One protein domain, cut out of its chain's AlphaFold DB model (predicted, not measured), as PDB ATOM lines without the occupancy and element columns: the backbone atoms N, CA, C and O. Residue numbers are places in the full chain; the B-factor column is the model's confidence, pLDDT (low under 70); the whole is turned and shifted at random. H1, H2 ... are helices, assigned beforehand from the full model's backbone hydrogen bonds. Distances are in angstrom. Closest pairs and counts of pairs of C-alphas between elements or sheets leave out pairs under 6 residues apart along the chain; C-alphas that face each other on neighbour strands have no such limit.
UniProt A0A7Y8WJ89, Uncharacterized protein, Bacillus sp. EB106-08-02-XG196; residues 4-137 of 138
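This is residues 4 to 137 of the 138 residues of an uncharacterized protein of Bacillus sp. EB106-08-02-XG196 (UniProt A0A7Y8WJ89). Three long helices, H2, H3 and H5, run nearly along one another as a bundle, with the end of H5, residues 129 to 135, and residues 136 to 137 sticking out as an arm beyond the body. The short H4 folds back along the first part of H5, and the very short H1 sits near H3. The printed part has 134 residues with five named helices, H1 to H5 in chain order, and no named strand; the class is all helix. It is compact, with a radius of gyration of the C-alphas of 15.1 A, yet elongated, spanning 54 by 30 by 29 A.

H1 covers residues 7 to 11, beginning at C-alpha 7 (115.345, 114.001, 216.802). H2, residues 22 to 46, is 35.8 A long, and H3, residues 49 to 70, is 30.8 A. H4 covers residues 93 to 102 and is 13.9 A long. H5, residues 107 to 135, is 42.4 A long and ends at C-alpha 135 (111.009, 81.031, 203.186).

H2 and H3 form a helical hairpin and touch at a shallow tilt of 22 degrees, opposite ways; their closest C-alphas, of Leu 43 and Thr 52, are 5.8 A apart. H3 touches H5 at 18 degrees, a shallow tilt, the same way, closest at the C-alphas of Ser 70 and Leu 124, 6.2 A. H4 and H5, also a helical hairpin, touch through residues 109 to 116 of H5 alone, opposite ways at a tilt of 35.5 degrees, only just steep; the C-alphas of Ile 100 and Ser 109 come closest, at 4.8 A. H1 is close to H3 but not clearly touching, with the C-alphas of Leu 10 and Gly 61 6.3 A apart. H2 and H4 are apart. In H1, H2, H3, H4 and H5 every O i to N i+4 pair is within hydrogen-bond range.

The two C-alphas farthest apart, of Arg 47 and Lys 137, are 53.9 A apart. The printed part has no cut. The link from H3 to H4, residues 71 to 92, is long. The pLDDT is under 70 at residues 4 to 5, 14 to 16, 18 and 136 to 137.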
ATOM      1  N   GLN A   4     117.738 112.385 222.180       63.31
ATOM      2  CA  GLN A   4     117.791 113.835 222.385       63.31
ATOM      3  C   GLN A   4     118.714 114.573 221.396       63.31
ATOM      4  O   GLN A   4     118.534 115.768 221.185       63.31
ATOM      5  N   GLN A   5     119.689 113.892 220.775       68.88
ATOM      6  CA  GLN A   5     120.556 114.485 219.740       68.88
ATOM      7  C   GLN A   5     120.128 114.148 218.305       68.88
ATOM      8  O   GLN A   5     120.537 114.843 217.378       68.88
ATOM      9  N   LEU A   6     119.332 113.094 218.109       72.00
ATOM     10  CA  LEU A   6     118.927 112.619 216.783       72.00
ATOM     11  C   LEU A   6     117.638 113.277 216.299       72.00
ATOM     12  O   LEU A   6     117.555 113.634 215.130       72.00
ATOM     13  N   ILE A   7     116.655 113.456 217.183       71.06
ATOM     14  CA  ILE A   7     115.345 114.001 216.802       71.06
ATOM     15  C   ILE A   7     115.467 115.442 216.275       71.06
ATOM     16  O   ILE A   7     115.068 115.656 215.133       71.06
ATOM     17  N   PRO A   8     116.119 116.394 216.980       70.75
ATOM     18  CA  PRO A   8     116.277 117.755 216.457       70.75
ATOM     19  C   PRO A   8     117.080 117.794 215.151       70.75
ATOM     20  O   PRO A   8     116.829 118.605 214.268       70.75
ATOM     21  N   PHE A   9     118.048 116.885 215.007       72.88
ATOM     22  CA  PHE A   9     118.853 116.769 213.797       72.88
ATOM     23  C   PHE A   9     118.025 116.317 212.587       72.88
ATOM     24  O   PHE A   9     118.243 116.808 211.484       72.88
ATOM     25  N   LEU A  10     117.098 115.376 212.783       73.25
ATOM     26  CA  LEU A  10     116.208 114.892 211.730       73.25
ATOM     27  C   LEU A  10     115.076 115.882 211.428       73.25
ATOM     28  O   LEU A  10     114.696 115.997 210.273       73.25
ATOM     29  N   GLU A  11     114.576 116.624 212.421       71.94
ATOM     30  CA  GLU A  11     113.597 117.708 212.215       71.94
ATOM     31  C   GLU A  11     114.144 118.837 211.332       71.94
ATOM     32  O   GLU A  11     113.408 119.430 210.549       71.94
ATOM     33  N   GLU A  12     115.447 119.122 211.420       70.69
ATOM     34  CA  GLU A  12     116.120 120.072 210.526       70.69
ATOM     35  C   GLU A  12     116.240 119.569 209.075       70.69
ATOM     36  O   GLU A  12     116.636 120.338 208.191       70.69
ATOM     37  N   LEU A  13     115.963 118.288 208.816       71.75
ATOM     38  CA  LEU A  13     116.141 117.662 207.513       71.75
ATOM     39  C   LEU A  13     114.798 117.449 206.822       71.75
ATOM     40  O   LEU A  13     113.982 116.639 207.246       71.75
ATOM     41  N   ASP A  14     114.624 118.117 205.685       61.44
ATOM     42  CA  ASP A  14     113.485 117.928 204.782       61.44
ATOM     43  C   ASP A  14     113.683 116.667 203.920       61.44
ATOM     44  O   ASP A  14     113.916 116.715 202.711       61.44
ATOM     45  N   LEU A  15     113.760 115.513 204.587       69.62
ATOM     46  CA  LEU A  15     113.989 114.209 203.966       69.62
ATOM     47  C   LEU A  15     112.644 113.519 203.723       69.62
ATOM     48  O   LEU A  15     112.169 112.726 204.537       69.62
ATOM     49  N   GLU A  16     112.039 113.809 202.575       67.88
ATOM     50  CA  GLU A  16     110.850 113.098 202.110       67.88
ATOM     51  C   GLU A  16     111.230 111.696 201.617       67.88
ATOM     52  O   GLU A  16     112.015 111.525 200.682       67.88
ATOM     53  N   VAL A  17     110.673 110.670 202.258       70.38
ATOM     54  CA  VAL A  17     110.815 109.279 201.823       70.38
ATOM     55  C   VAL A  17     109.561 108.905 201.023       70.38
ATOM     56  O   VAL A  17     108.487 108.818 201.614       70.38
ATOM     57  N   PRO A  18     109.664 108.684 199.699       68.44
ATOM     58  CA  PRO A  18     108.499 108.674 198.811       68.44
ATOM     59  C   PRO A  18     107.738 107.339 198.744       68.44
ATOM     60  O   PRO A  18     106.718 107.268 198.067       68.44
ATOM     61  N   ALA A  19     108.241 106.266 199.363       73.69
ATOM     62  CA  ALA A  19     107.801 104.901 199.067       73.69
ATOM     63  C   ALA A  19     107.000 104.226 200.193       73.69
ATOM     64  O   ALA A  19     107.214 104.490 201.376       73.69
ATOM     65  N   GLU A  20     106.114 103.300 199.805       71.75
ATOM     66  CA  GLU A  20     105.206 102.585 200.713       71.75
ATOM     67  C   GLU A  20     105.827 101.306 201.308       71.75
ATOM     68  O   GLU A  20     105.406 100.859 202.378       71.75
ATOM     69  N   THR A  21     106.845 100.716 200.660       83.94
ATOM     70  CA  THR A  21     107.462  99.448 201.098       83.94
ATOM     71  C   THR A  21     108.917  99.592 201.560       83.94
ATOM     72  O   THR A  21     109.682 100.394 201.030       83.94
ATOM     73  N   GLU A  22     109.346  98.746 202.512       85.81
ATOM     74  CA  GLU A  22     110.726  98.723 203.043       85.81
ATOM     75  C   GLU A  22     111.784  98.642 201.928       85.81
ATOM     76  O   GLU A  22     112.764  99.383 201.941       85.81
ATOM     77  N   ASN A  23     111.583  97.769 200.936       87.81
ATOM     78  CA  ASN A  23     112.558  97.557 199.864       87.81
ATOM     79  C   ASN A  23     112.700  98.776 198.948       87.81
ATOM     80  O   ASN A  23     113.814  99.102 198.531       87.81
ATOM     81  N   GLU A  24     111.593  99.441 198.624       89.94
ATOM     82  CA  GLU A  24     111.603 100.652 197.804       89.94
ATOM     83  C   GLU A  24     112.256 101.808 198.559       89.94
ATOM     84  O   GLU A  24     113.124 102.482 198.005       89.94
ATOM     85  N   VAL A  25     111.920 101.972 199.843       91.12
ATOM     86  CA  VAL A  25     112.545 102.972 200.715       91.12
ATOM     87  C   VAL A  25     114.053 102.753 200.795       91.12
ATOM     88  O   VAL A  25     114.824 103.681 200.563       91.12
ATOM     89  N   ILE A  26     114.499 101.528 201.077       93.19
ATOM     90  CA  ILE A  26     115.929 101.215 201.156       93.19
ATOM     91  C   ILE A  26     116.623 101.478 199.813       93.19
ATOM     92  O   ILE A  26     117.702 102.068 199.790       93.19
ATOM     93  N   SER A  27     116.008 101.080 198.697       93.38
ATOM     94  CA  SER A  27     116.576 101.304 197.360       93.38
ATOM     95  C   SER A  27     116.726 102.795 197.053       93.38
ATOM     96  O   SER A  27     117.772 103.214 196.556       93.38
ATOM     97  N   PHE A  28     115.722 103.602 197.407       93.44
ATOM     98  CA  PHE A  28     115.763 105.058 197.296       93.44
ATOM     99  C   PHE A  28     116.886 105.664 198.150       93.44
ATOM    100  O   PHE A  28     117.715 106.410 197.632       93.44
ATOM    101  N   LEU A  29     116.973 105.291 199.430       94.69
ATOM    102  CA  LEU A  29     117.989 105.813 200.353       94.69
ATOM    103  C   LEU A  29     119.418 105.521 199.871       94.69
ATOM    104  O   LEU A  29     120.290 106.389 199.951       94.69
ATOM    105  N   LEU A  30     119.663 104.316 199.346       96.06
ATOM    106  CA  LEU A  30     120.970 103.932 198.805       96.06
ATOM    107  C   LEU A  30     121.295 104.662 197.495       96.06
ATOM    108  O   LEU A  30     122.448 105.038 197.274       96.06
ATOM    109  N   ALA A  31     120.304 104.891 196.632       95.75
ATOM    110  CA  ALA A  31     120.488 105.684 195.419       95.75
ATOM    111  C   ALA A  31     120.856 107.140 195.754       95.75
ATOM    112  O   ALA A  31     121.866 107.644 195.257       95.75
ATOM    113  N   GLU A  32     120.111 107.768 196.668       95.62
ATOM    114  CA  GLU A  32     120.389 109.123 197.158       95.62
ATOM    115  C   GLU A  32     121.775 109.227 197.802       95.62
ATOM    116  O   GLU A  32     122.513 110.184 197.554       95.62
ATOM    117  N   TRP A  33     122.170 108.224 198.592       97.69
ATOM    118  CA  TRP A  33     123.505 108.178 199.182       97.69
ATOM    119  C   TRP A  33     124.607 108.125 198.120       97.69
ATOM    120  O   TRP A  33     125.595 108.846 198.239       97.69
ATOM    121  N   ASN A  34     124.457 107.317 197.069       97.31
ATOM    122  CA  ASN A  34     125.474 107.192 196.020       97.31
ATOM    123  C   ASN A  34     125.683 108.495 195.232       97.31
ATOM    124  O   ASN A  34     126.827 108.852 194.923       97.31
ATOM    125  N   LEU A  35     124.599 109.223 194.945       96.81
ATOM    126  CA  LEU A  35     124.670 110.551 194.330       96.81
ATOM    127  C   LEU A  35     125.399 111.530 195.258       96.81
ATOM    128  O   LEU A  35     126.444 112.081 194.901       96.81
ATOM    129  N   LEU A  36     124.913 111.646 196.494       97.00
ATOM    130  CA  LEU A  36     125.447 112.566 197.492       97.00
ATOM    131  C   LEU A  36     126.915 112.288 197.833       97.00
ATOM    132  O   LEU A  36     127.695 113.211 198.053       97.00
ATOM    133  N   LYS A  37     127.319 111.018 197.869       97.06
ATOM    134  CA  LYS A  37     128.703 110.610 198.116       97.06
ATOM    135  C   LYS A  37     129.649 111.200 197.068       97.06
ATOM    136  O   LYS A  37     130.689 111.752 197.425       97.06
ATOM    137  N   THR A  38     129.268 111.130 195.795       96.44
ATOM    138  CA  THR A  38     130.057 111.676 194.678       96.44
ATOM    139  C   THR A  38     130.145 113.205 194.751       96.44
ATOM    140  O   THR A  38     131.209 113.796 194.531       96.44
ATOM    141  N   GLU A  39     129.043 113.858 195.127       96.81
ATOM    142  CA  GLU A  39     129.004 115.304 195.365       96.81
ATOM    143  C   GLU A  39     129.928 115.703 196.521       96.81
ATOM    144  O   GLU A  39     130.778 116.580 196.361       96.81
ATOM    145  N   LEU A  40     129.838 115.015 197.663       97.19
ATOM    146  CA  LEU A  40     130.666 115.270 198.841       97.19
ATOM    147  C   LEU A  40     132.159 115.154 198.530       97.19
ATOM    148  O   LEU A  40     132.930 116.025 198.932       97.19
ATOM    149  N   GLU A  41     132.584 114.139 197.777       95.69
ATOM    150  CA  GLU A  41     133.987 113.999 197.356       95.69
ATOM    151  C   GLU A  41     134.485 115.209 196.559       95.69
ATOM    152  O   GLU A  41     135.625 115.656 196.735       95.69
ATOM    153  N   THR A  42     133.620 115.775 195.718       96.50
ATOM    154  CA  THR A  42     133.911 116.995 194.960       96.50
ATOM    155  C   THR A  42     133.963 118.219 195.875       96.50
ATOM    156  O   THR A  42     134.907 119.007 195.795       96.50
ATOM    157  N   LEU A  43     133.010 118.359 196.797       96.44
ATOM    158  CA  LEU A  43     132.952 119.478 197.743       96.44
ATOM    159  C   LEU A  43     134.171 119.517 198.676       96.44
ATOM    160  O   LEU A  43     134.776 120.579 198.852       96.44
ATOM    161  N   TYR A  44     134.603 118.362 199.197       94.94
ATOM    162  CA  TYR A  44     135.822 118.257 200.006       94.94
ATOM    163  C   TYR A  44     137.073 118.653 199.219       94.94
ATOM    164  O   TYR A  44     137.936 119.357 199.750       94.94
ATOM    165  N   ARG A  45     137.169 118.244 197.948       95.12
ATOM    166  CA  ARG A  45     138.277 118.624 197.059       95.12
ATOM    167  C   ARG A  45     138.313 120.132 196.814       95.12
ATOM    168  O   ARG A  45     139.385 120.733 196.873       95.12
ATOM    169  N   ASN A  46     137.145 120.730 196.600       95.50
ATOM    170  CA  ASN A  46     136.983 122.158 196.330       95.50
ATOM    171  C   ASN A  46     137.035 123.025 197.597       95.50
ATOM    172  O   ASN A  46     137.060 124.248 197.498       95.50
ATOM    173  N   ARG A  47     137.088 122.405 198.785       94.25
ATOM    174  CA  ARG A  47     137.084 123.067 200.100       94.25
ATOM    175  C   ARG A  47     135.847 123.945 200.340       94.25
ATOM    176  O   ARG A  47     135.910 124.890 201.127       94.25
ATOM    177  N   ASP A  48     134.716 123.613 199.717       93.81
ATOM    178  CA  ASP A  48     133.443 124.301 199.944       93.81
ATOM    179  C   ASP A  48     132.800 123.812 201.250       93.81
ATOM    180  O   ASP A  48     131.996 122.875 201.277       93.81
ATOM    181  N   GLN A  49     133.183 124.437 202.361       91.00
ATOM    182  CA  GLN A  49     132.756 124.011 203.695       91.00
ATOM    183  C   GLN A  49     131.257 124.198 203.954       91.00
ATOM    184  O   GLN A  49     130.672 123.408 204.694       91.00
ATOM    185  N   GLN A  50     130.628 125.225 203.374       92.56
ATOM    186  CA  GLN A  50     129.211 125.500 203.626       92.56
ATOM    187  C   GLN A  50     128.328 124.451 202.956       92.56
ATOM    188  O   GLN A  50     127.430 123.899 203.597       92.56
ATOM    189  N   THR A  51     128.608 124.126 201.695       94.38
ATOM    190  CA  THR A  51     127.851 123.094 200.979       94.38
ATOM    191  C   THR A  51     128.191 121.703 201.511       94.38
ATOM    192  O   THR A  51     127.291 120.878 201.666       94.38
ATOM    193  N   THR A  52     129.451 121.464 201.909       95.44
ATOM    194  CA  THR A  52     129.857 120.216 202.584       95.44
ATOM    195  C   THR A  52     129.037 119.973 203.847       95.44
ATOM    196  O   THR A  52     128.571 118.856 204.051       95.44
ATOM    197  N   LEU A  53     128.803 121.005 204.668       94.12
ATOM    198  CA  LEU A  53     127.993 120.875 205.882       94.12
ATOM    199  C   LEU A  53     126.585 120.383 205.572       94.12
ATOM    200  O   LEU A  53     126.109 119.440 206.201       94.12
ATOM    201  N   LYS A  54     125.930 121.009 204.590       93.12
ATOM    202  CA  LYS A  54     124.573 120.642 204.175       93.12
ATOM    203  C   LYS A  54     124.530 119.212 203.639       93.12
ATOM    204  O   LYS A  54     123.694 118.425 204.075       93.12
ATOM    205  N   GLY A  55     125.476 118.855 202.768       94.94
ATOM    206  CA  GLY A  55     125.580 117.503 202.222       94.94
ATOM    207  C   GLY A  55     125.843 116.456 203.306       94.94
ATOM    208  O   GLY A  55     125.191 115.420 203.340       94.94
ATOM    209  N   MET A  56     126.732 116.740 204.258       96.69
ATOM    210  CA  MET A  56     127.018 115.833 205.370       96.69
ATOM    211  C   MET A  56     125.807 115.655 206.280       96.69
ATOM    212  O   MET A  56     125.524 114.528 206.684       96.69
ATOM    213  N   LYS A  57     125.055 116.728 206.556       94.19
ATOM    214  CA  LYS A  57     123.803 116.616 207.307       94.19
ATOM    215  C   LYS A  57     122.791 115.715 206.581       94.19
ATOM    216  O   LYS A  57     122.292 114.770 207.189       94.19
ATOM    217  N   LYS A  58     122.577 115.927 205.272       94.06
ATOM    218  CA  LYS A  58     121.727 115.053 204.436       94.06
ATOM    219  C   LYS A  58     122.194 113.594 204.503       94.06
ATOM    220  O   LYS A  58     121.383 112.702 204.728       94.06
ATOM    221  N   GLY A  59     123.498 113.346 204.383       95.94
ATOM    222  CA  GLY A  59     124.071 111.999 204.413       95.94
ATOM    223  C   GLY A  59     123.859 111.274 205.742       95.94
ATOM    224  O   GLY A  59     123.546 110.086 205.755       95.94
ATOM    225  N   VAL A  60     123.983 111.984 206.865       95.12
ATOM    226  CA  VAL A  60     123.681 111.423 208.191       95.12
ATOM    227  C   VAL A  60     122.191 111.097 208.318       95.12
ATOM    228  O   VAL A  60     121.859 110.026 208.820       95.12
ATOM    229  N   GLY A  61     121.300 111.960 207.818       92.81
ATOM    230  CA  GLY A  61     119.861 111.682 207.764       92.81
ATOM    231  C   GLY A  61     119.540 110.420 206.964       92.81
ATOM    232  O   GLY A  61     118.876 109.520 207.474       92.81
ATOM    233  N   LEU A  62     120.101 110.300 205.754       94.94
ATOM    234  CA  LEU A  62     119.975 109.099 204.921       94.94
ATOM    235  C   LEU A  62     120.442 107.842 205.664       94.94
ATOM    236  O   LEU A  62     119.752 106.823 205.637       94.94
ATOM    237  N   PHE A  63     121.583 107.911 206.359       96.44
ATOM    238  CA  PHE A  63     122.101 106.779 207.127       96.44
ATOM    239  C   PHE A  63     121.168 106.387 208.273       96.44
ATOM    240  O   PHE A  63     120.914 105.200 208.471       96.44
ATOM    241  N   ILE A  64     120.639 107.362 209.017       93.75
ATOM    242  CA  ILE A  64     119.696 107.090 210.102       93.75
ATOM    243  C   ILE A  64     118.448 106.411 209.534       93.75
ATOM    244  O   ILE A  64     118.094 105.333 209.998       93.75
ATOM    245  N   HIS A  65     117.839 106.953 208.479       92.19
ATOM    246  CA  HIS A  65     116.703 106.295 207.828       92.19
ATOM    247  C   HIS A  65     117.042 104.868 207.399       92.19
ATOM    248  O   HIS A  65     116.302 103.938 207.718       92.19
ATOM    249  N   PHE A  66     118.191 104.670 206.759       95.06
ATOM    250  CA  PHE A  66     118.618 103.348 206.325       95.06
ATOM    251  C   PHE A  66     118.795 102.372 207.498       95.06
ATOM    252  O   PHE A  66     118.361 101.219 207.419       95.06
ATOM    253  N   LEU A  67     119.365 102.828 208.615       95.38
ATOM    254  CA  LEU A  67     119.537 102.031 209.827       95.38
ATOM    255  C   LEU A  67     118.193 101.537 210.380       95.38
ATOM    256  O   LEU A  67     118.056 100.342 210.630       95.38
ATOM    257  N   TYR A  68     117.201 102.414 210.547       93.06
ATOM    258  CA  TYR A  68     115.898 102.010 211.098       93.06
ATOM    259  C   TYR A  68     115.125 101.125 210.122       93.06
ATOM    260  O   TYR A  68     114.688 100.040 210.509       93.06
ATOM    261  N   TRP A  69     115.038 101.517 208.848       92.50
ATOM    262  CA  TRP A  69     114.287 100.753 207.849       92.50
ATOM    263  C   TRP A  69     114.851  99.351 207.654       92.50
ATOM    264  O   TRP A  69     114.101  98.382 207.617       92.50
ATOM    265  N   SER A  70     116.177  99.207 207.650       93.31
ATOM    266  CA  SER A  70     116.820  97.892 207.570       93.31
ATOM    267  C   SER A  70     116.615  97.026 208.829       93.31
ATOM    268  O   SER A  70     116.809  95.810 208.779       93.31
ATOM    269  N   ASN A  71     116.153  97.608 209.939       93.50
ATOM    270  CA  ASN A  71     115.705  96.909 211.148       93.50
ATOM    271  C   ASN A  71     114.176  96.699 211.187       93.50
ATOM    272  O   ASN A  71     113.635  96.443 212.258       93.50
ATOM    273  N   ASP A  72     113.486  96.802 210.043       90.19
ATOM    274  CA  ASP A  72     112.020  96.724 209.927       90.19
ATOM    275  C   ASP A  72     111.296  97.805 210.776       90.19
ATOM    276  O   ASP A  72     110.166  97.610 211.227       90.19
ATOM    277  N   ARG A  73     111.947  98.956 211.025       88.38
ATOM    278  CA  ARG A  73     111.404 100.077 211.814       88.38
ATOM    279  C   ARG A  73     111.281 101.332 210.958       88.38
ATOM    280  O   ARG A  73     112.228 101.734 210.292       88.38
ATOM    281  N   GLN A  74     110.130 101.992 211.014       84.19
ATOM    282  CA  GLN A  74     109.958 103.292 210.368       84.19
ATOM    283  C   GLN A  74     110.595 104.394 211.214       84.19
ATOM    284  O   GLN A  74     110.499 104.378 212.442       84.19
ATOM    285  N   VAL A  75     111.204 105.383 210.560       82.44
ATOM    286  CA  VAL A  75     111.606 106.617 211.240       82.44
ATOM    287  C   VAL A  75     110.366 107.481 211.425       82.44
ATOM    288  O   VAL A  75     109.846 108.047 210.468       82.44
ATOM    289  N   LYS A  76     109.901 107.586 212.666       79.12
ATOM    290  CA  LYS A  76     108.882 108.549 213.083       79.12
ATOM    291  C   LYS A  76     109.494 109.411 214.173       79.12
ATOM    292  O   LYS A  76     109.876 108.882 215.209       79.12
ATOM    293  N   LEU A  77     109.594 110.718 213.945       72.12
ATOM    294  CA  LEU A  77     110.310 111.641 214.841       72.12
ATOM    295  C   LEU A  77     109.818 111.554 216.295       72.12
ATOM    296  O   LEU A  77     110.624 111.506 217.217       72.12
ATOM    297  N   ASN A  78     108.505 111.412 216.482       70.88
ATOM    298  CA  ASN A  78     107.873 111.336 217.804       70.88
ATOM    299  C   ASN A  78     107.998 109.955 218.479       70.88
ATOM    300  O   ASN A  78     107.677 109.824 219.657       70.88
ATOM    301  N   GLU A  79     108.428 108.926 217.745       73.31
ATOM    302  CA  GLU A  79     108.478 107.522 218.186       73.31
ATOM    303  C   GLU A  79     109.849 106.895 217.884       73.31
ATOM    304  O   GLU A  79     109.969 105.678 217.728       73.31
ATOM    305  N   LEU A  80     110.899 107.713 217.743       80.62
ATOM    306  CA  LEU A  80     112.216 107.203 217.389       80.62
ATOM    307  C   LEU A  80     112.747 106.337 218.535       80.62
ATOM    308  O   LEU A  80     113.014 106.823 219.632       80.62
ATOM    309  N   GLU A  81     112.894 105.045 218.272       83.69
ATOM    310  CA  GLU A  81     113.448 104.075 219.215       83.69
ATOM    311  C   GLU A  81     114.915 104.392 219.563       83.69
ATOM    312  O   GLU A  81     115.639 104.893 218.715       83.69
ATOM    313  N   PRO A  82     115.415 104.116 220.778       86.12
ATOM    314  CA  PRO A  82     116.826 104.338 221.100       86.12
ATOM    315  C   PRO A  82     117.777 103.504 220.231       86.12
ATOM    316  O   PRO A  82     117.543 102.319 220.009       86.12
ATOM    317  N   LEU A  83     118.946 104.043 219.858       86.06
ATOM    318  CA  LEU A  83     119.984 103.271 219.138       86.06
ATOM    319  C   LEU A  83     120.446 102.002 219.882       86.06
ATOM    320  O   LEU A  83     120.955 101.050 219.279       86.06
ATOM    321  N   GLY A  84     120.270 101.978 221.206       85.75
ATOM    322  CA  GLY A  84     120.501 100.798 222.035       85.75
ATOM    323  C   GLY A  84     119.576  99.623 221.699       85.75
ATOM    324  O   GLY A  84     120.016  98.484 221.826       85.75
ATOM    325  N   SER A  85     118.351  99.881 221.225       88.25
ATOM    326  CA  SER A  85     117.371  98.848 220.862       88.25
ATOM    327  C   SER A  85     117.503  98.365 219.412       88.25
ATOM    328  O   SER A  85     116.775  97.459 219.007       88.25
ATOM    329  N   ILE A  86     118.429  98.934 218.632       91.75
ATOM    330  CA  ILE A  86     118.732  98.507 217.262       91.75
ATOM    331  C   ILE A  86     119.648  97.281 217.289       91.75
ATOM    332  O   ILE A  86     120.783  97.348 217.772       91.75
ATOM    333  N   GLU A  87     119.161  96.170 216.736       91.69
ATOM    334  CA  GLU A  87     119.875  94.889 216.711       91.69
ATOM    335  C   GLU A  87     120.888  94.823 215.567       91.69
ATOM    336  O   GLU A  87     122.062  94.501 215.763       91.69
ATOM    337  N   MET A  88     120.446  95.152 214.352       94.81
ATOM    338  CA  MET A  88     121.271  95.116 213.155       94.81
ATOM    339  C   MET A  88     121.940  96.474 212.957       94.81
ATOM    340  O   MET A  88     121.431  97.320 212.217       94.81
ATOM    341  N   LYS A  89     123.070  96.681 213.638       95.19
ATOM    342  CA  LYS A  89     123.841  97.930 213.587       95.19
ATOM    343  C   LYS A  89     125.332  97.730 213.289       95.19
ATOM    344  O   LYS A  89     125.878  96.677 213.630       95.19
ATOM    345  N   PRO A  90     126.008  98.741 212.708       96.69
ATOM    346  CA  PRO A  90     127.449  98.712 212.467       96.69
ATOM    347  C   PRO A  90     128.262  98.661 213.766       96.69
ATOM    348  O   PRO A  90     127.765  98.975 214.854       96.69
ATOM    349  N   VAL A  91     129.545  98.316 213.654       93.81
ATOM    350  CA  VAL A  91     130.437  98.238 214.821       93.81
ATOM    351  C   VAL A  91     130.733  99.645 215.344       93.81
ATOM    352  O   VAL A  91     130.994 100.569 214.567       93.81
ATOM    353  N   ASN A  92     130.697  99.803 216.671       94.00
ATOM    354  CA  ASN A  92     130.925 101.068 217.385       94.00
ATOM    355  C   ASN A  92     130.040 102.225 216.883       94.00
ATOM    356  O   ASN A  92     130.465 103.382 216.872       94.00
ATOM    357  N   LEU A  93     128.808 101.911 216.458       94.81
ATOM    358  CA  LEU A  93     127.865 102.876 215.891       94.81
ATOM    359  C   LEU A  93     127.722 104.137 216.755       94.81
ATOM    360  O   LEU A  93     127.830 105.244 216.235       94.81
ATOM    361  N   ASP A  94     127.490 103.977 218.059       91.69
ATOM    362  CA  ASP A  94     127.238 105.091 218.976       91.69
ATOM    363  C   ASP A  94     128.383 106.116 219.001       91.69
ATOM    364  O   ASP A  94     128.143 107.324 218.958       91.69
ATOM    365  N   GLU A  95     129.628 105.640 219.045       93.94
ATOM    366  CA  GLU A  95     130.821 106.490 219.077       93.94
ATOM    367  C   GLU A  95     131.043 107.183 217.733       93.94
ATOM    368  O   GLU A  95     131.258 108.397 217.676       93.94
ATOM    369  N   ARG A  96     130.953 106.417 216.639       96.31
ATOM    370  CA  ARG A  96     131.221 106.906 215.281       96.31
ATOM    371  C   ARG A  96     130.166 107.909 214.836       96.31
ATOM    372  O   ARG A  96     130.517 108.998 214.386       96.31
ATOM    373  N   LEU A  97     128.887 107.586 215.012       94.88
ATOM    374  CA  LEU A  97     127.791 108.487 214.660       94.88
ATOM    375  C   LEU A  97     127.803 109.742 215.542       94.88
ATOM    376  O   LEU A  97     127.657 110.850 215.026       94.88
ATOM    377  N   GLY A  98     128.090 109.594 216.840       92.69
ATOM    378  CA  GLY A  98     128.267 110.731 217.744       92.69
ATOM    379  C   GLY A  98     129.413 111.656 217.323       92.69
ATOM    380  O   GLY A  98     129.272 112.880 217.374       92.69
ATOM    381  N   PHE A  99     130.537 111.106 216.857       94.75
ATOM    382  CA  PHE A  99     131.635 111.899 216.302       94.75
ATOM    383  C   PHE A  99     131.218 112.645 215.025       94.75
ATOM    384  O   PHE A  99     131.452 113.852 214.926       94.75
ATOM    385  N   ILE A 100     130.569 111.952 214.083       96.12
ATOM    386  CA  ILE A 100     130.124 112.530 212.805       96.12
ATOM    387  C   ILE A 100     129.168 113.702 213.046       96.12
ATOM    388  O   ILE A 100     129.391 114.779 212.496       96.12
ATOM    389  N   ILE A 101     128.158 113.531 213.905       92.81
ATOM    390  CA  ILE A 101     127.164 114.573 214.215       92.81
ATOM    391  C   ILE A 101     127.818 115.795 214.871       92.81
ATOM    392  O   ILE A 101     127.465 116.931 214.560       92.81
ATOM    393  N   ARG A 102     128.813 115.592 215.746       92.50
ATOM    394  CA  ARG A 102     129.536 116.700 216.397       92.50
ATOM    395  C   ARG A 102     130.471 117.440 215.446       92.50
ATOM    396  O   ARG A 102     130.775 118.610 215.680       92.50
ATOM    397  N   ARG A 103     131.001 116.762 214.424       94.31
ATOM    398  CA  ARG A 103     132.041 117.290 213.524       94.31
ATOM    399  C   ARG A 103     131.746 116.987 212.044       94.31
ATOM    400  O   ARG A 103     132.624 116.460 211.361       94.31
ATOM    401  N   PRO A 104     130.571 117.343 211.497       93.56
ATOM    402  CA  PRO A 104     130.137 116.873 210.179       93.56
ATOM    403  C   PRO A 104     131.024 117.369 209.029       93.56
ATOM    404  O   PRO A 104     131.180 116.658 208.051       93.56
ATOM    405  N   ASN A 105     131.679 118.525 209.167       92.56
ATOM    406  CA  ASN A 105     132.539 119.113 208.125       92.56
ATOM    407  C   ASN A 105     133.925 118.478 207.968       92.56
ATOM    408  O   ASN A 105     134.695 118.904 207.108       92.56
ATOM    409  N   LEU A 106     134.306 117.528 208.822       95.50
ATOM    410  CA  LEU A 106     135.613 116.889 208.701       95.50
ATOM    411  C   LEU A 106     135.566 115.798 207.635       95.50
ATOM    412  O   LEU A 106     134.693 114.935 207.662       95.50
ATOM    413  N   PHE A 107     136.598 115.735 206.790       96.38
ATOM    414  CA  PHE A 107     136.760 114.623 205.847       96.38
ATOM    415  C   PHE A 107     136.764 113.260 206.559       96.38
ATOM    416  O   PHE A 107     136.236 112.279 206.042       96.38
ATOM    417  N   HIS A 108     137.297 113.200 207.785       96.75
ATOM    418  CA  HIS A 108     137.228 111.990 208.599       96.75
ATOM    419  C   HIS A 108     135.780 111.580 208.918       96.75
ATOM    420  O   HIS A 108     135.459 110.400 208.843       96.75
ATOM    421  N   SER A 109     134.886 112.534 209.190       97.81
ATOM    422  CA  SER A 109     133.461 112.262 209.414       97.81
ATOM    423  C   SER A 109     132.783 111.718 208.158       97.81
ATOM    424  O   SER A 109     132.014 110.766 208.249       97.81
ATOM    425  N   TYR A 110     133.119 112.245 206.977       98.12
ATOM    426  CA  TYR A 110     132.669 111.674 205.701       98.12
ATOM    427  C   TYR A 110     133.116 110.219 205.514       98.12
ATOM    428  O   TYR A 110     132.316 109.357 205.139       98.12
ATOM    429  N   ARG A 111     134.389 109.925 205.803       98.19
ATOM    430  CA  ARG A 111     134.927 108.560 205.722       98.19
ATOM    431  C   ARG A 111     134.207 107.614 206.679       98.19
ATOM    432  O   ARG A 111     133.765 106.557 206.241       98.19
ATOM    433  N   GLN A 112     134.020 108.032 207.928       98.31
ATOM    434  CA  GLN A 112     133.290 107.263 208.938       98.31
ATOM    435  C   GLN A 112     131.838 107.001 208.513       98.31
ATOM    436  O   GLN A 112     131.374 105.869 208.597       98.31
ATOM    437  N   LEU A 113     131.133 108.010 207.989       98.44
ATOM    438  CA  LEU A 113     129.765 107.852 207.483       98.44
ATOM    439  C   LEU A 113     129.697 106.861 206.311       98.44
ATOM    440  O   LEU A 113     128.814 106.008 206.264       98.44
ATOM    441  N   SER A 114     130.659 106.937 205.388       98.38
ATOM    442  CA  SER A 114     130.735 106.024 204.241       98.38
ATOM    443  C   SER A 114     130.959 104.574 204.659       98.38
ATOM    444  O   SER A 114     130.374 103.659 204.078       98.38
ATOM    445  N   GLU A 115     131.800 104.358 205.667       98.38
ATOM    446  CA  GLU A 115     132.040 103.034 206.235       98.38
ATOM    447  C   GLU A 115     130.797 102.509 206.965       98.38
ATOM    448  O   GLU A 115     130.419 101.362 206.738       98.38
ATOM    449  N   LEU A 116     130.109 103.350 207.751       98.56
ATOM    450  CA  LEU A 116     128.841 102.994 208.399       98.56
ATOM    451  C   LEU A 116     127.774 102.557 207.379       98.56
ATOM    452  O   LEU A 116     127.130 101.528 207.585       98.56
ATOM    453  N   MET A 117     127.628 103.282 206.263       98.44
ATOM    454  CA  MET A 117     126.734 102.899 205.159       98.44
ATOM    455  C   MET A 117     127.091 101.515 204.599       98.44
ATOM    456  O   MET A 117     126.249 100.619 204.565       98.44
ATOM    457  N   THR A 118     128.365 101.298 204.256       98.38
ATOM    458  CA  THR A 118     128.838 100.016 203.699       98.38
ATOM    459  C   THR A 118     128.670  98.851 204.680       98.38
ATOM    460  O   THR A 118     128.350  97.730 204.280       98.38
ATOM    461  N   GLU A 119     128.915  99.072 205.970       98.38
ATOM    462  CA  GLU A 119     128.700  98.065 207.011       98.38
ATOM    463  C   GLU A 119     127.217  97.700 207.132       98.38
ATOM    464  O   GLU A 119     126.884  96.513 207.170       98.38
ATOM    465  N   GLN A 120     126.326  98.694 207.118       98.19
ATOM    466  CA  GLN A 120     124.888  98.461 207.212       98.19
ATOM    467  C   GLN A 120     124.330  97.740 205.974       98.19
ATOM    468  O   GLN A 120     123.532  96.812 206.118       98.19
ATOM    469  N   GLU A 121     124.809  98.064 204.768       97.62
ATOM    470  CA  GLU A 121     124.479  97.328 203.537       97.62
ATOM    471  C   GLU A 121     124.856  95.843 203.633       97.62
ATOM    472  O   GLU A 121     124.061  94.964 203.283       97.62
ATOM    473  N   LYS A 122     126.044  95.532 204.172       97.69
ATOM    474  CA  LYS A 122     126.481  94.142 204.388       97.69
ATOM    475  C   LYS A 122     125.586  93.409 205.384       97.69
ATOM    476  O   LYS A 122     125.276  92.232 205.178       97.69
ATOM    477  N   LEU A 123     125.176  94.083 206.458       97.12
ATOM    478  CA  LEU A 123     124.267  93.517 207.450       97.12
ATOM    479  C   LEU A 123     122.891  93.216 206.841       97.12
ATOM    480  O   LEU A 123     122.388  92.099 206.999       97.12
ATOM    481  N   LEU A 124     122.336  94.149 206.064       96.38
ATOM    482  CA  LEU A 124     121.078  93.946 205.349       96.38
ATOM    483  C   LEU A 124     121.169  92.782 204.349       96.38
ATOM    484  O   LEU A 124     120.288  91.920 204.318       96.38
ATOM    485  N   ALA A 125     122.250  92.695 203.571       95.19
ATOM    486  CA  ALA A 125     122.459  91.587 202.640       95.19
ATOM    487  C   ALA A 125     122.462  90.229 203.366       95.19
ATOM    488  O   ALA A 125     121.815  89.275 202.921       95.19
ATOM    489  N   LYS A 126     123.123  90.147 204.529       94.69
ATOM    490  CA  LYS A 126     123.115  88.948 205.381       94.69
ATOM    491  C   LYS A 126     121.701  88.607 205.869       94.69
ATOM    492  O   LYS A 126     121.298  87.446 205.754       94.69
ATOM    493  N   LYS A 127     120.941  89.593 206.364       92.75
ATOM    494  CA  LYS A 127     119.538  89.436 206.796       92.75
ATOM    495  C   LYS A 127     118.668  88.871 205.667       92.75
ATOM    496  O   LYS A 127     117.959  87.886 205.871       92.75
ATOM    497  N   ASN A 128     118.792  89.421 204.461       91.31
ATOM    498  CA  ASN A 128     118.007  89.008 203.295       91.31
ATOM    499  C   ASN A 128     118.326  87.577 202.839       91.31
ATOM    500  O   ASN A 128     117.414  86.814 202.513       91.31
ATOM    501  N   ILE A 129     119.600  87.168 202.879       92.81
ATOM    502  CA  ILE A 129     119.999  85.781 202.583       92.81
ATOM    503  C   ILE A 129     119.361  84.803 203.579       92.81
ATOM    504  O   ILE A 129     118.872  83.746 203.174       92.81
ATOM    505  N   VAL A 130     119.344  85.141 204.873       89.81
ATOM    506  CA  VAL A 130     118.726  84.302 205.912       89.81
ATOM    507  C   VAL A 130     117.207  84.229 205.733       89.81
ATOM    508  O   VAL A 130     116.675  83.118 205.679       89.81
ATOM    509  N   LYS A 131     116.521  85.371 205.549       87.12
ATOM    510  CA  LYS A 131     115.068  85.425 205.282       87.12
ATOM    511  C   LYS A 131     114.691  84.542 204.079       87.12
ATOM    512  O   LYS A 131     113.791  83.709 204.182       87.12
ATOM    513  N   LYS A 132     115.436  84.634 202.968       85.88
ATOM    514  CA  LYS A 132     115.197  83.827 201.757       85.88
ATOM    515  C   LYS A 132     115.341  82.321 202.006       85.88
ATOM    516  O   LYS A 132     114.529  81.546 201.514       85.88
ATOM    517  N   ARG A 133     116.349  81.896 202.776       85.56
ATOM    518  CA  ARG A 133     116.556  80.472 203.111       85.56
ATOM    519  C   ARG A 133     115.438  79.903 203.985       85.56
ATOM    520  O   ARG A 133     115.103  78.736 203.824       85.56
ATOM    521  N   LEU A 134     114.889  80.701 204.902       81.06
ATOM    522  CA  LEU A 134     113.779  80.288 205.767       81.06
ATOM    523  C   LEU A 134     112.473  80.147 204.975       81.06
ATOM    524  O   LEU A 134     111.780  79.150 205.131       81.06
ATOM    525  N   SER A 135     112.194  81.078 204.057       77.88
ATOM    526  CA  SER A 135     111.009  81.031 203.186       77.88
ATOM    527  C   SER A 135     110.999  79.859 202.193       77.88
ATOM    528  O   SER A 135     109.938  79.532 201.681       77.88
ATOM    529  N   GLN A 136     112.149  79.248 201.888       63.88
ATOM    530  CA  GLN A 136     112.252  78.102 200.966       63.88
ATOM    531  C   GLN A 136     112.138  76.736 201.667       63.88
ATOM    532  O   GLN A 136     112.178  75.708 200.997       63.88
ATOM    533  N   LYS A 137     112.074  76.715 203.005       58.19
ATOM    534  CA  LYS A 137     112.025  75.490 203.819       58.19
ATOM    535  C   LYS A 137     110.658  75.224 204.469       58.19
ATOM    536  O   LYS A 137     110.553  74.237 205.193       58.19
TER     537      LYS A 137